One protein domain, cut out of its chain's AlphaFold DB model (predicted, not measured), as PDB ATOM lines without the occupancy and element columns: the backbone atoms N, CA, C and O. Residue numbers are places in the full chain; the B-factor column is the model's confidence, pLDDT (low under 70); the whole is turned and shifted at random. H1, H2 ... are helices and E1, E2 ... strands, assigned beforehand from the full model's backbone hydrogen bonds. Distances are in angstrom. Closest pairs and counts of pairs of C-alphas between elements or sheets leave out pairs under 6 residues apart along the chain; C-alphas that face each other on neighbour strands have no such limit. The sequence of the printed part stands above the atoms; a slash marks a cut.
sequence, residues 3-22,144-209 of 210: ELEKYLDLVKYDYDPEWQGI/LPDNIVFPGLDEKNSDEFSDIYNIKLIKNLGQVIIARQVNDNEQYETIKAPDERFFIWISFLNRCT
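Overview. This is residues 3 to 22 and 144 to 209 of the 210 residues of an uncharacterized protein of Shewanella sp. S-1 (UniProt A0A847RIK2). One twisted, curled sheet of five strands forms a wall, with helix H2 laid across one face and the other face bare. The short helix H1 lies near H2, off the sheet, and a long loop, residues 150 to 163, joins E2 to E3. The 86 printed residues run H1, E1, E2, E3, E4, E5, H2; the sheet's order is E1 - E2 - E3 - E4 - E5, all antiparallel, and the class is mixed, helices and strands. The whole is compact, with a radius of gyration of the C-alphas of 12.8 A and spans of 38 by 27 by 21 A.

Arrangement. H1, residues 3 to 7, is not on the sheet. Edge strand E1, residues 16 to 20, is antiparallel to E2, residues 144 to 149, with N 18 and O 147 at 2.8 A. E2 to E5 form a meander, each strand the antiparallel neighbour of the one before: E3 is residues 164 to 170, E4 175 to 182 and E5 185 to 192. Within hydrogen-bond range are N 169 and O 146 at 2.8 A, N 177 and O 168 at 2.8 A, and N 178 and O 189 at 2.8 A. H2, residues 196 to 208, is on the sheet in two layers, a helix on one face, at a height over the sheet of 8.7 A. It runs across the strands, at 85 degrees to E4 on the local plane. Its closest C-alphas to E5 are those of Phe 198 and Ile 191, 5.7 A apart. H1 and H2 are close but not clearly touching, the C-alphas of Leu 4 and Phe 204 being 7.9 A apart. In H2 every O i to N i+4 pair is within hydrogen-bond range; in H1 0 of 1 is, beside 1 of 2 O i to N i+3 pairs.

Along the chain. H1 begins at C-alpha 3 (134.950, 146.728, 161.758). E4 is 21.6 A long, E5 23.1 A and H2 18.9 A, ending at C-alpha 208 (148.176, 152.470, 157.419).

Size, cuts and confidence. Residues 23 to 143 are not printed; C-alphas 22 and 144 are 7.2 A apart across the cut. The link from E2 to E3 is long. The pLDDT is under 70 at residues 4 to 15, 151 to 162 and 209.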
ATOM      1  N   GLU A   3     133.881 147.634 162.219       70.50
ATOM      2  CA  GLU A   3     134.950 146.728 161.758       70.50
ATOM      3  C   GLU A   3     136.328 147.410 161.669       70.50
ATOM      4  O   GLU A   3     137.340 146.816 162.018       70.50
ATOM      5  N   LEU A   4     136.378 148.682 161.262       67.69
ATOM      6  CA  LEU A   4     137.628 149.426 161.078       67.69
ATOM      7  C   LEU A   4     138.205 150.011 162.359       67.69
ATOM      8  O   LEU A   4     139.401 150.277 162.409       67.69
ATOM      9  N   GLU A   5     137.377 150.244 163.376       66.94
ATOM     10  CA  GLU A   5     137.828 150.837 164.640       66.94
ATOM     11  C   GLU A   5     138.830 149.922 165.349       66.94
ATOM     12  O   GLU A   5     139.781 150.421 165.945       66.94
ATOM     13  N   LYS A   6     138.695 148.598 165.176       67.25
ATOM     14  CA  LYS A   6     139.695 147.604 165.590       67.25
ATOM     15  C   LYS A   6     141.053 147.878 164.948       67.25
ATOM     16  O   LYS A   6     142.069 147.889 165.633       67.25
ATOM     17  N   TYR A   7     141.060 148.100 163.636       63.69
ATOM     18  CA  TYR A   7     142.298 148.172 162.874       63.69
ATOM     19  C   TYR A   7     142.973 149.556 162.901       63.69
ATOM     20  O   TYR A   7     144.074 149.731 162.378       63.69
ATOM     21  N   LEU A   8     142.342 150.560 163.510       61.38
ATOM     22  CA  LEU A   8     142.923 151.896 163.664       61.38
ATOM     23  C   LEU A   8     143.890 152.001 164.856       61.38
ATOM     24  O   LEU A   8     144.639 152.976 164.928       61.38
ATOM     25  N   ASP A   9     143.909 151.016 165.760       60.97
ATOM     26  CA  ASP A   9     144.898 150.929 166.837       60.97
ATOM     27  C   ASP A   9     146.202 150.288 166.329       60.97
ATOM     28  O   ASP A   9     146.474 149.104 166.539       60.97
ATOM     29  N   LEU A  10     147.012 151.102 165.645       55.28
ATOM     30  CA  LEU A  10     148.332 150.723 165.115       55.28
ATOM     31  C   LEU A  10     149.346 150.338 166.208       55.28
ATOM     32  O   LEU A  10     150.434 149.872 165.892       55.28
ATOM     33  N   VAL A  11     149.028 150.562 167.490       54.16
ATOM     34  CA  VAL A  11     149.865 150.129 168.620       54.16
ATOM     35  C   VAL A  11     149.556 148.677 168.993       54.16
ATOM     36  O   VAL A  11     150.431 147.973 169.496       54.16
ATOM     37  N   LYS A  12     148.320 148.221 168.748       54.31
ATOM     38  CA  LYS A  12     147.844 146.878 169.099       54.31
ATOM     39  C   LYS A  12     148.044 145.845 167.984       54.31
ATOM     40  O   LYS A  12     148.221 144.671 168.302       54.31
ATOM     41  N   TYR A  13     148.022 146.251 166.712       59.44
ATOM     42  CA  TYR A  13     148.133 145.334 165.572       59.44
ATOM     43  C   TYR A  13     149.243 145.772 164.607       59.44
ATOM     44  O   TYR A  13     149.240 146.905 164.132       59.44
ATOM     45  N   ASP A  14     150.168 144.857 164.314       61.19
ATOM     46  CA  ASP A  14     151.269 145.058 163.365       61.19
ATOM     47  C   ASP A  14     150.814 144.626 161.966       61.19
ATOM     48  O   ASP A  14     150.514 143.454 161.768       61.19
ATOM     49  N   TYR A  15     150.685 145.547 161.010       69.38
ATOM     50  CA  TYR A  15     150.278 145.207 159.641       69.38
ATOM     51  C   TYR A  15     151.487 145.054 158.734       69.38
ATOM     52  O   TYR A  15     152.438 145.823 158.849       69.38
ATOM     53  N   ASP A  16     151.395 144.143 157.765       71.50
ATOM     54  CA  ASP A  16     152.387 144.021 156.696       71.50
ATOM     55  C   ASP A  16     151.811 144.594 155.386       71.50
ATOM     56  O   ASP A  16     151.046 143.909 154.692       71.50
ATOM     57  N   PRO A  17     152.048 145.891 155.084       77.69
ATOM     58  CA  PRO A  17     151.610 146.492 153.837       77.69
ATOM     59  C   PRO A  17     152.559 146.128 152.692       77.69
ATOM     60  O   PRO A  17     153.742 146.476 152.698       77.69
ATOM     61  N   GLU A  18     152.007 145.528 151.644       83.56
ATOM     62  CA  GLU A  18     152.679 145.392 150.360       83.56
ATOM     63  C   GLU A  18     152.375 146.597 149.469       83.56
ATOM     64  O   GLU A  18     151.264 147.148 149.421       83.56
ATOM     65  N   TRP A  19     153.399 146.988 148.722       85.31
ATOM     66  CA  TRP A  19     153.415 148.202 147.928       85.31
ATOM     67  C   TRP A  19     153.523 147.890 146.451       85.31
ATOM     68  O   TRP A  19     154.233 146.972 146.043       85.31
ATOM     69  N   GLN A  20     152.909 148.740 145.638       84.81
ATOM     70  CA  GLN A  20     153.104 148.736 144.198       84.81
ATOM     71  C   GLN A  20     153.463 150.128 143.677       84.81
ATOM     72  O   GLN A  20     153.125 151.156 144.267       84.81
ATOM     73  N   GLY A  21     154.148 150.153 142.533       86.38
ATOM     74  CA  GLY A  21     154.386 151.375 141.774       86.38
ATOM     75  C   GLY A  21     153.207 151.733 140.865       86.38
ATOM     76  O   GLY A  21     152.406 150.874 140.471       86.38
ATOM     77  N   ILE A  22     153.121 153.012 140.502       88.88
ATOM     78  CA  ILE A  22     152.259 153.493 139.419       88.88
ATOM     79  C   ILE A  22     153.114 153.628 138.162       88.88
ATOM     80  O   ILE A  22     154.055 154.422 138.124       88.88
ATOM     81  N   LEU A 144     152.202 152.894 146.455       88.69
ATOM     82  CA  LEU A 144     150.755 152.703 146.437       88.69
ATOM     83  C   LEU A 144     150.431 151.473 147.298       88.69
ATOM     84  O   LEU A 144     151.036 150.427 147.054       88.69
ATOM     85  N   PRO A 145     149.506 151.556 148.267       86.06
ATOM     86  CA  PRO A 145     149.088 150.371 149.002       86.06
ATOM     87  C   PRO A 145     148.369 149.402 148.065       86.06
ATOM     88  O   PRO A 145     147.358 149.757 147.458       86.06
ATOM     89  N   ASP A 146     148.900 148.190 147.945       83.31
ATOM     90  CA  ASP A 146     148.291 147.109 147.170       83.31
ATOM     91  C   ASP A 146     147.564 146.143 148.088       83.31
ATOM     92  O   ASP A 146     146.378 145.887 147.906       83.31
ATOM     93  N   ASN A 147     148.262 145.654 149.106       85.00
ATOM     94  CA  ASN A 147     147.796 144.564 149.937       85.00
ATOM     95  C   ASN A 147     148.120 144.856 151.400       85.00
ATOM     96  O   ASN A 147     149.238 145.251 151.706       85.00
ATOM     97  N   ILE A 148     147.164 144.669 152.304       84.44
ATOM     98  CA  ILE A 148     147.430 144.681 153.743       84.44
ATOM     99  C   ILE A 148     147.040 143.324 154.303       84.44
ATOM    100  O   ILE A 148     145.881 142.910 154.202       84.44
ATOM    101  N   VAL A 149     148.022 142.637 154.883       80.38
ATOM    102  CA  VAL A 149     147.802 141.414 155.651       80.38
ATOM    103  C   VAL A 149     147.670 141.791 157.117       80.38
ATOM    104  O   VAL A 149     148.527 142.464 157.692       80.38
ATOM    105  N   PHE A 150     146.565 141.362 157.713       77.12
ATOM    106  CA  PHE A 150     146.336 141.496 159.138       77.12
ATOM    107  C   PHE A 150     146.925 140.270 159.828       77.12
ATOM    108  O   PHE A 150     146.639 139.148 159.399       77.12
ATOM    109  N   PRO A 151     147.737 140.444 160.882       61.81
ATOM    110  CA  PRO A 151     148.245 139.317 161.634       61.81
ATOM    111  C   PRO A 151     147.040 138.573 162.201       61.81
ATOM    112  O   PRO A 151     146.091 139.182 162.710       61.81
ATOM    113  N   GLY A 152     147.064 137.250 162.052       58.69
ATOM    114  CA  GLY A 152     146.045 136.381 162.620       58.69
ATOM    115  C   GLY A 152     145.865 136.661 164.111       58.69
ATOM    116  O   GLY A 152     146.773 137.138 164.792       58.69
ATOM    117  N   LEU A 153     144.659 136.384 164.593       54.62
ATOM    118  CA  LEU A 153     144.238 136.591 165.972       54.62
ATOM    119  C   LEU A 153     145.299 136.128 166.965       54.62
ATOM    120  O   LEU A 153     145.611 134.942 167.040       54.62
ATOM    121  N   ASP A 154     145.778 137.043 167.798       51.59
ATOM    122  CA  ASP A 154     146.284 136.626 169.094       51.59
ATOM    123  C   ASP A 154     145.058 136.052 169.829       51.59
ATOM    124  O   ASP A 154     144.123 136.799 170.127       51.59
ATOM    125  N   GLU A 155     145.011 134.733 170.070       51.97
ATOM    126  CA  GLU A 155     143.874 134.012 170.696       51.97
ATOM    127  C   GLU A 155     143.388 134.664 172.008       51.97
ATOM    128  O   GLU A 155     142.283 134.418 172.487       51.97
ATOM    129  N   LYS A 156     144.224 135.528 172.590       52.50
ATOM    130  CA  LYS A 156     143.976 136.325 173.792       52.50
ATOM    131  C   LYS A 156     142.921 137.420 173.624       52.50
ATOM    132  O   LYS A 156     142.347 137.836 174.626       52.50
ATOM    133  N   ASN A 157     142.670 137.901 172.405       53.22
ATOM    134  CA  ASN A 157     141.712 138.971 172.135       53.22
ATOM    135  C   ASN A 157     140.510 138.389 171.380       53.22
ATOM    136  O   ASN A 157     140.542 138.246 170.160       53.22
ATOM    137  N   SER A 158     139.450 138.027 172.106       56.09
ATOM    138  CA  SER A 158     138.176 137.575 171.530       56.09
ATOM    139  C   SER A 158     137.445 138.739 170.836       56.09
ATOM    140  O   SER A 158     136.456 139.265 171.351       56.09
ATOM    141  N   ASP A 159     137.973 139.197 169.703       59.72
ATOM    142  CA  ASP A 159     137.443 140.341 168.961       59.72
ATOM    143  C   ASP A 159     136.245 139.940 168.081       59.72
ATOM    144  O   ASP A 159     136.244 138.887 167.447       59.72
ATOM    145  N   GLU A 160     135.248 140.827 167.986       58.50
ATOM    146  CA  GLU A 160     133.993 140.636 167.228       58.50
ATOM    147  C   GLU A 160     134.193 140.573 165.693       58.50
ATOM    148  O   GLU A 160     133.329 140.075 164.979       58.50
ATOM    149  N   PHE A 161     135.344 141.033 165.183       61.69
ATOM    150  CA  PHE A 161     135.684 141.110 163.749       61.69
ATOM    151  C   PHE A 161     137.045 140.464 163.475       61.69
ATOM    152  O   PHE A 161     138.018 141.101 163.068       61.69
ATOM    153  N   SER A 162     137.156 139.204 163.873       65.50
ATOM    154  CA  SER A 162     138.371 138.396 163.833       65.50
ATOM    155  C   SER A 162     138.615 137.679 162.505       65.50
ATOM    156  O   SER A 162     139.677 137.097 162.305       65.50
ATOM    157  N   ASP A 163     137.635 137.736 161.611       75.25
ATOM    158  CA  ASP A 163     137.584 137.007 160.356       75.25
ATOM    159  C   ASP A 163     138.438 137.651 159.259       75.25
ATOM    160  O   ASP A 163     139.032 136.930 158.466       75.25
ATOM    161  N   ILE A 164     138.551 138.979 159.192       82.69
ATOM    162  CA  ILE A 164     139.313 139.649 158.123       82.69
ATOM    163  C   ILE A 164     140.823 139.466 158.324       82.69
ATOM    164  O   ILE A 164     141.391 139.968 159.298       82.69
ATOM    165  N   TYR A 165     141.477 138.825 157.353       83.19
ATOM    166  CA  TYR A 165     142.930 138.608 157.356       83.19
ATOM    167  C   TYR A 165     143.652 139.317 156.204       83.19
ATOM    168  O   TYR A 165     144.868 139.504 156.260       83.19
ATOM    169  N   ASN A 166     142.934 139.741 155.159       88.19
ATOM    170  CA  ASN A 166     143.559 140.391 154.016       88.19
ATOM    171  C   ASN A 166     142.644 141.393 153.311       88.19
ATOM    172  O   ASN A 166     141.443 141.161 153.161       88.19
ATOM    173  N   ILE A 167     143.233 142.498 152.853       90.06
ATOM    174  CA  ILE A 167     142.557 143.498 152.030       90.06
ATOM    175  C   ILE A 167     143.460 143.921 150.885       90.06
ATOM    176  O   ILE A 167     144.572 144.392 151.113       90.06
ATOM    177  N   LYS A 168     142.932 143.827 149.663       92.69
ATOM    178  CA  LYS A 168     143.674 144.099 148.437       92.69
ATOM    179  C   LYS A 168     142.990 145.120 147.535       92.69
ATOM    180  O   LYS A 168     141.836 144.931 147.150       92.69
ATOM    181  N   LEU A 169     143.708 146.170 147.138       93.62
ATOM    182  CA  LEU A 169     143.311 147.104 146.087       93.62
ATOM    183  C   LEU A 169     143.619 146.512 144.711       93.62
ATOM    184  O   LEU A 169     144.752 146.182 144.387       93.62
ATOM    185  N   ILE A 170     142.617 146.468 143.839       93.81
ATOM    186  CA  ILE A 170     142.813 146.141 142.429       93.81
ATOM    187  C   ILE A 170     142.952 147.435 141.622       93.81
ATOM    188  O   ILE A 170     141.956 148.103 141.307       93.81
ATOM    189  N   LYS A 171     144.203 147.782 141.287       91.50
ATOM    190  CA  LYS A 171     144.567 148.963 140.485       91.50
ATOM    191  C   LYS A 171     143.713 149.092 139.228       91.50
ATOM    192  O   LYS A 171     143.401 148.105 138.562       91.50
ATOM    193  N   ASN A 172     143.378 150.328 138.877       93.00
ATOM    194  CA  ASN A 172     142.624 150.730 137.687       93.00
ATOM    195  C   ASN A 172     141.175 150.225 137.609       93.00
ATOM    196  O   ASN A 172     140.405 150.707 136.779       93.00
ATOM    197  N   LEU A 173     140.770 149.285 138.468       94.50
ATOM    198  CA  LEU A 173     139.431 148.700 138.446       94.50
ATOM    199  C   LEU A 173     138.498 149.303 139.495       94.50
ATOM    200  O   LEU A 173     137.281 149.143 139.375       94.50
ATOM    201  N   GLY A 174     139.035 150.008 140.493       94.12
ATOM    202  CA  GLY A 174     138.235 150.624 141.552       94.12
ATOM    203  C   GLY A 174     137.544 149.564 142.388       94.12
ATOM    204  O   GLY A 174     136.346 149.652 142.651       94.12
ATOM    205  N   GLN A 175     138.295 148.515 142.727       95.94
ATOM    206  CA  GLN A 175     137.812 147.382 143.503       95.94
ATOM    207  C   GLN A 175     138.739 147.144 144.684       95.94
ATOM    208  O   GLN A 175     139.956 147.264 144.556       95.94
ATOM    209  N   VAL A 176     138.144 146.778 145.811       95.25
ATOM    210  CA  VAL A 176     138.845 146.226 146.963       95.25
ATOM    211  C   VAL A 176     138.313 144.820 147.193       95.25
ATOM    212  O   VAL A 176     137.097 144.619 147.198       95.25
ATOM    213  N   ILE A 177     139.219 143.861 147.352       95.38
ATOM    214  CA  ILE A 177     138.902 142.492 147.749       95.38
ATOM    215  C   ILE A 177     139.194 142.368 149.239       95.38
ATOM    216  O   ILE A 177     140.289 142.704 149.680       95.38
ATOM    217  N   ILE A 178     138.214 141.896 149.997       92.06
ATOM    218  CA  ILE A 178     138.341 141.597 151.422       92.06
ATOM    219  C   ILE A 178     138.321 140.082 151.557       92.06
ATOM    220  O   ILE A 178     137.337 139.455 151.160       92.06
ATOM    221  N   ALA A 179     139.381 139.505 152.113       91.00
ATOM    222  CA  ALA A 179     139.433 138.089 152.439       91.00
ATOM    223  C   ALA A 179     139.167 137.885 153.933       91.00
ATOM    224  O   ALA A 179     139.741 138.575 154.787       91.00
ATOM    225  N   ARG A 180     138.264 136.951 154.230       88.12
ATOM    226  CA  ARG A 180     137.782 136.652 155.577       88.12
ATOM    227  C   ARG A 180     137.812 135.152 155.854       88.12
ATOM    228  O   ARG A 180     137.540 134.360 154.956       88.12
ATOM    229  N   GLN A 181     138.080 134.770 157.093       85.62
ATOM    230  CA  GLN A 181     137.991 133.407 157.596       85.62
ATOM    231  C   GLN A 181     136.678 133.238 158.364       85.62
ATOM    232  O   GLN A 181     136.506 133.792 159.447       85.62
ATOM    233  N   VAL A 182     135.744 132.459 157.815       82.62
ATOM    234  CA  VAL A 182     134.453 132.175 158.455       82.62
ATOM    235  C   VAL A 182     134.366 130.678 158.732       82.62
ATOM    236  O   VAL A 182     134.170 129.869 157.820       82.62
ATOM    237  N   ASN A 183     134.488 130.309 160.010       82.19
ATOM    238  CA  ASN A 183     134.754 128.934 160.443       82.19
ATOM    239  C   ASN A 183     136.076 128.431 159.824       82.19
ATOM    240  O   ASN A 183     137.093 129.112 159.932       82.19
ATOM    241  N   ASP A 184     136.056 127.295 159.122       81.62
ATOM    242  CA  ASP A 184     137.220 126.713 158.438       81.62
ATOM    243  C   ASP A 184     137.300 127.077 156.943       81.62
ATOM    244  O   ASP A 184     138.116 126.516 156.213       81.62
ATOM    245  N   ASN A 185     136.464 128.008 156.464       84.25
ATOM    246  CA  ASN A 185     136.427 128.399 155.056       84.25
ATOM    247  C   ASN A 185     136.862 129.848 154.839       84.25
ATOM    248  O   ASN A 185     136.416 130.762 155.536       84.25
ATOM    249  N   GLU A 186     137.639 130.053 153.781       89.88
ATOM    250  CA  GLU A 186     137.940 131.380 153.256       89.88
ATOM    251  C   GLU A 186     136.752 131.928 152.456       89.88
ATOM    252  O   GLU A 186     136.146 131.239 151.630       89.88
ATOM    253  N   GLN A 187     136.435 133.199 152.678       91.12
ATOM    254  CA  GLN A 187     135.440 133.953 151.930       91.12
ATOM    255  C   GLN A 187     136.058 135.232 151.376       91.12
ATOM    256  O   GLN A 187     136.878 135.874 152.027       91.12
ATOM    257  N   TYR A 188     135.620 135.621 150.180       93.31
ATOM    258  CA  TYR A 188     136.111 136.801 149.479       93.31
ATOM    259  C   TYR A 188     134.940 137.715 149.116       93.31
ATOM    260  O   TYR A 188     133.994 137.288 148.452       93.31
ATOM    261  N   GLU A 189     135.012 138.980 149.522       94.31
ATOM    262  CA  GLU A 189     134.051 140.019 149.147       94.31
ATOM    263  C   GLU A 189     134.728 141.059 148.249       94.31
ATOM    264  O   GLU A 189     135.738 141.651 148.624       94.31
ATOM    265  N   THR A 190     134.142 141.331 147.080       96.88
ATOM    266  CA  THR A 190     134.598 142.408 146.191       96.88
ATOM    267  C   THR A 190     133.695 143.625 146.329       96.88
ATOM    268  O   THR A 190     132.539 143.603 145.899       96.88
ATOM    269  N   ILE A 191     134.245 144.724 146.838       95.88
ATOM    270  CA  ILE A 191     133.569 146.022 146.924       95.88
ATOM    271  C   ILE A 191     134.087 146.922 145.803       95.88
ATOM    272  O   ILE A 191     135.293 147.023 145.589       95.88
ATOM    273  N   LYS A 192     133.181 147.586 145.077       96.31
ATOM    274  CA  LYS A 192     133.523 148.413 143.911       96.31
ATOM    275  C   LYS A 192     133.120 149.868 144.115       96.31
ATOM    276  O   LYS A 192     132.059 150.147 144.668       96.31
ATOM    277  N   ALA A 193     133.915 150.798 143.602       94.69
ATOM    278  CA  ALA A 193     133.496 152.187 143.474       94.69
ATOM    279  C   ALA A 193     132.228 152.289 142.587       94.69
ATOM    280  O   ALA A 193     132.103 151.543 141.613       94.69
ATOM    281  N   PRO A 194     131.277 153.197 142.887       93.75
ATOM    282  CA  PRO A 194     131.345 154.260 143.887       93.75
ATOM    283  C   PRO A 194     130.683 153.906 145.239       93.75
ATOM    284  O   PRO A 194     130.228 154.827 145.918       93.75
ATOM    285  N   ASP A 195     130.595 152.624 145.629       94.75
ATOM    286  CA  ASP A 195     130.110 152.221 146.965       94.75
ATOM    287  C   ASP A 195     130.896 152.977 148.053       94.75
ATOM    288  O   ASP A 195     132.122 153.086 147.992       94.75
ATOM    289  N   GLU A 196     130.208 153.525 149.057       93.38
ATOM    290  CA  GLU A 196     130.862 154.250 150.151       93.38
ATOM    291  C   GLU A 196     131.871 153.374 150.897       93.38
ATOM    292  O   GLU A 196     132.937 153.856 151.282       93.38
ATOM    293  N   ARG A 197     131.595 152.070 151.023       92.69
ATOM    294  CA  ARG A 197     132.500 151.110 151.663       92.69
ATOM    295  C   ARG A 197     133.843 151.019 150.946       92.69
ATOM    296  O   ARG A 197     134.860 150.887 151.618       92.69
ATOM    297  N   PHE A 198     133.873 151.159 149.616       94.75
ATOM    298  CA  PHE A 198     135.128 151.198 148.859       94.75
ATOM    299  C   PHE A 198     136.010 152.357 149.336       94.75
ATOM    300  O   PHE A 198     137.171 152.156 149.677       94.75
ATOM    301  N   PHE A 199     135.450 153.565 149.427       94.00
ATOM    302  CA  PHE A 199     136.203 154.752 149.842       94.00
ATOM    303  C   PHE A 199     136.675 154.673 151.289       94.00
ATOM    304  O   PHE A 199     137.783 155.107 151.601       94.00
ATOM    305  N   ILE A 200     135.852 154.093 152.162       91.62
ATOM    306  CA  ILE A 200     136.226 153.859 153.552       91.62
ATOM    307  C   ILE A 200     137.459 152.936 153.611       91.62
ATOM    308  O   ILE A 200     138.435 153.286 154.277       91.62
ATOM    309  N   TRP A 201     137.455 151.812 152.887       90.94
ATOM    310  CA  TRP A 201     138.599 150.895 152.847       90.94
ATOM    311  C   TRP A 201     139.840 151.528 152.228       90.94
ATOM    312  O   TRP A 201     140.917 151.432 152.800       90.94
ATOM    313  N   ILE A 202     139.706 152.252 151.118       91.81
ATOM    314  CA  ILE A 202     140.846 152.924 150.482       91.81
ATOM    315  C   ILE A 202     141.443 154.001 151.383       91.81
ATOM    316  O   ILE A 202     142.663 154.090 151.510       91.81
ATOM    317  N   SER A 203     140.604 154.790 152.057       90.19
ATOM    318  CA  SER A 203     141.097 155.765 153.025       90.19
ATOM    319  C   SER A 203     141.789 155.092 154.209       90.19
ATOM    320  O   SER A 203     142.680 155.712 154.784       90.19
ATOM    321  N   PHE A 204     141.370 153.891 154.608       86.62
ATOM    322  CA  PHE A 204     142.048 153.110 155.640       86.62
ATOM    323  C   PHE A 204     143.405 152.594 155.143       86.62
ATOM    324  O   PHE A 204     144.413 152.850 155.801       86.62
ATOM    325  N   LEU A 205     143.445 151.968 153.960       87.62
ATOM    326  CA  LEU A 205     144.679 151.493 153.329       87.62
ATOM    327  C   LEU A 205     145.696 152.634 153.254       87.62
ATOM    328  O   LEU A 205     146.761 152.537 153.841       87.62
ATOM    329  N   ASN A 206     145.302 153.777 152.683       87.81
ATOM    330  CA  ASN A 206     146.144 154.968 152.547       87.81
ATOM    331  C   ASN A 206     146.619 155.589 153.875       87.81
ATOM    332  O   ASN A 206     147.496 156.455 153.842       87.81
ATOM    333  N   ARG A 207     146.015 155.243 155.022       81.38
ATOM    334  CA  ARG A 207     146.419 155.714 156.362       81.38
ATOM    335  C   ARG A 207     147.409 154.782 157.039       81.38
ATOM    336  O   ARG A 207     148.324 155.280 157.678       81.38
ATOM    337  N   CYS A 208     147.247 153.471 156.876       74.00
ATOM    338  CA  CYS A 208     148.176 152.470 157.419       74.00
ATOM    339  C   CYS A 208     149.569 152.563 156.789       74.00
ATOM    340  O   CYS A 208     150.522 151.945 157.240       74.00
ATOM    341  N   THR A 209     149.659 153.337 155.716       68.38
ATOM    342  CA  THR A 209     150.784 153.412 154.807       68.38
ATOM    343  C   THR A 209     151.472 154.782 154.789       68.38
ATOM    344  O   THR A 209     152.222 155.078 153.857       68.38
TER     345      THR A 209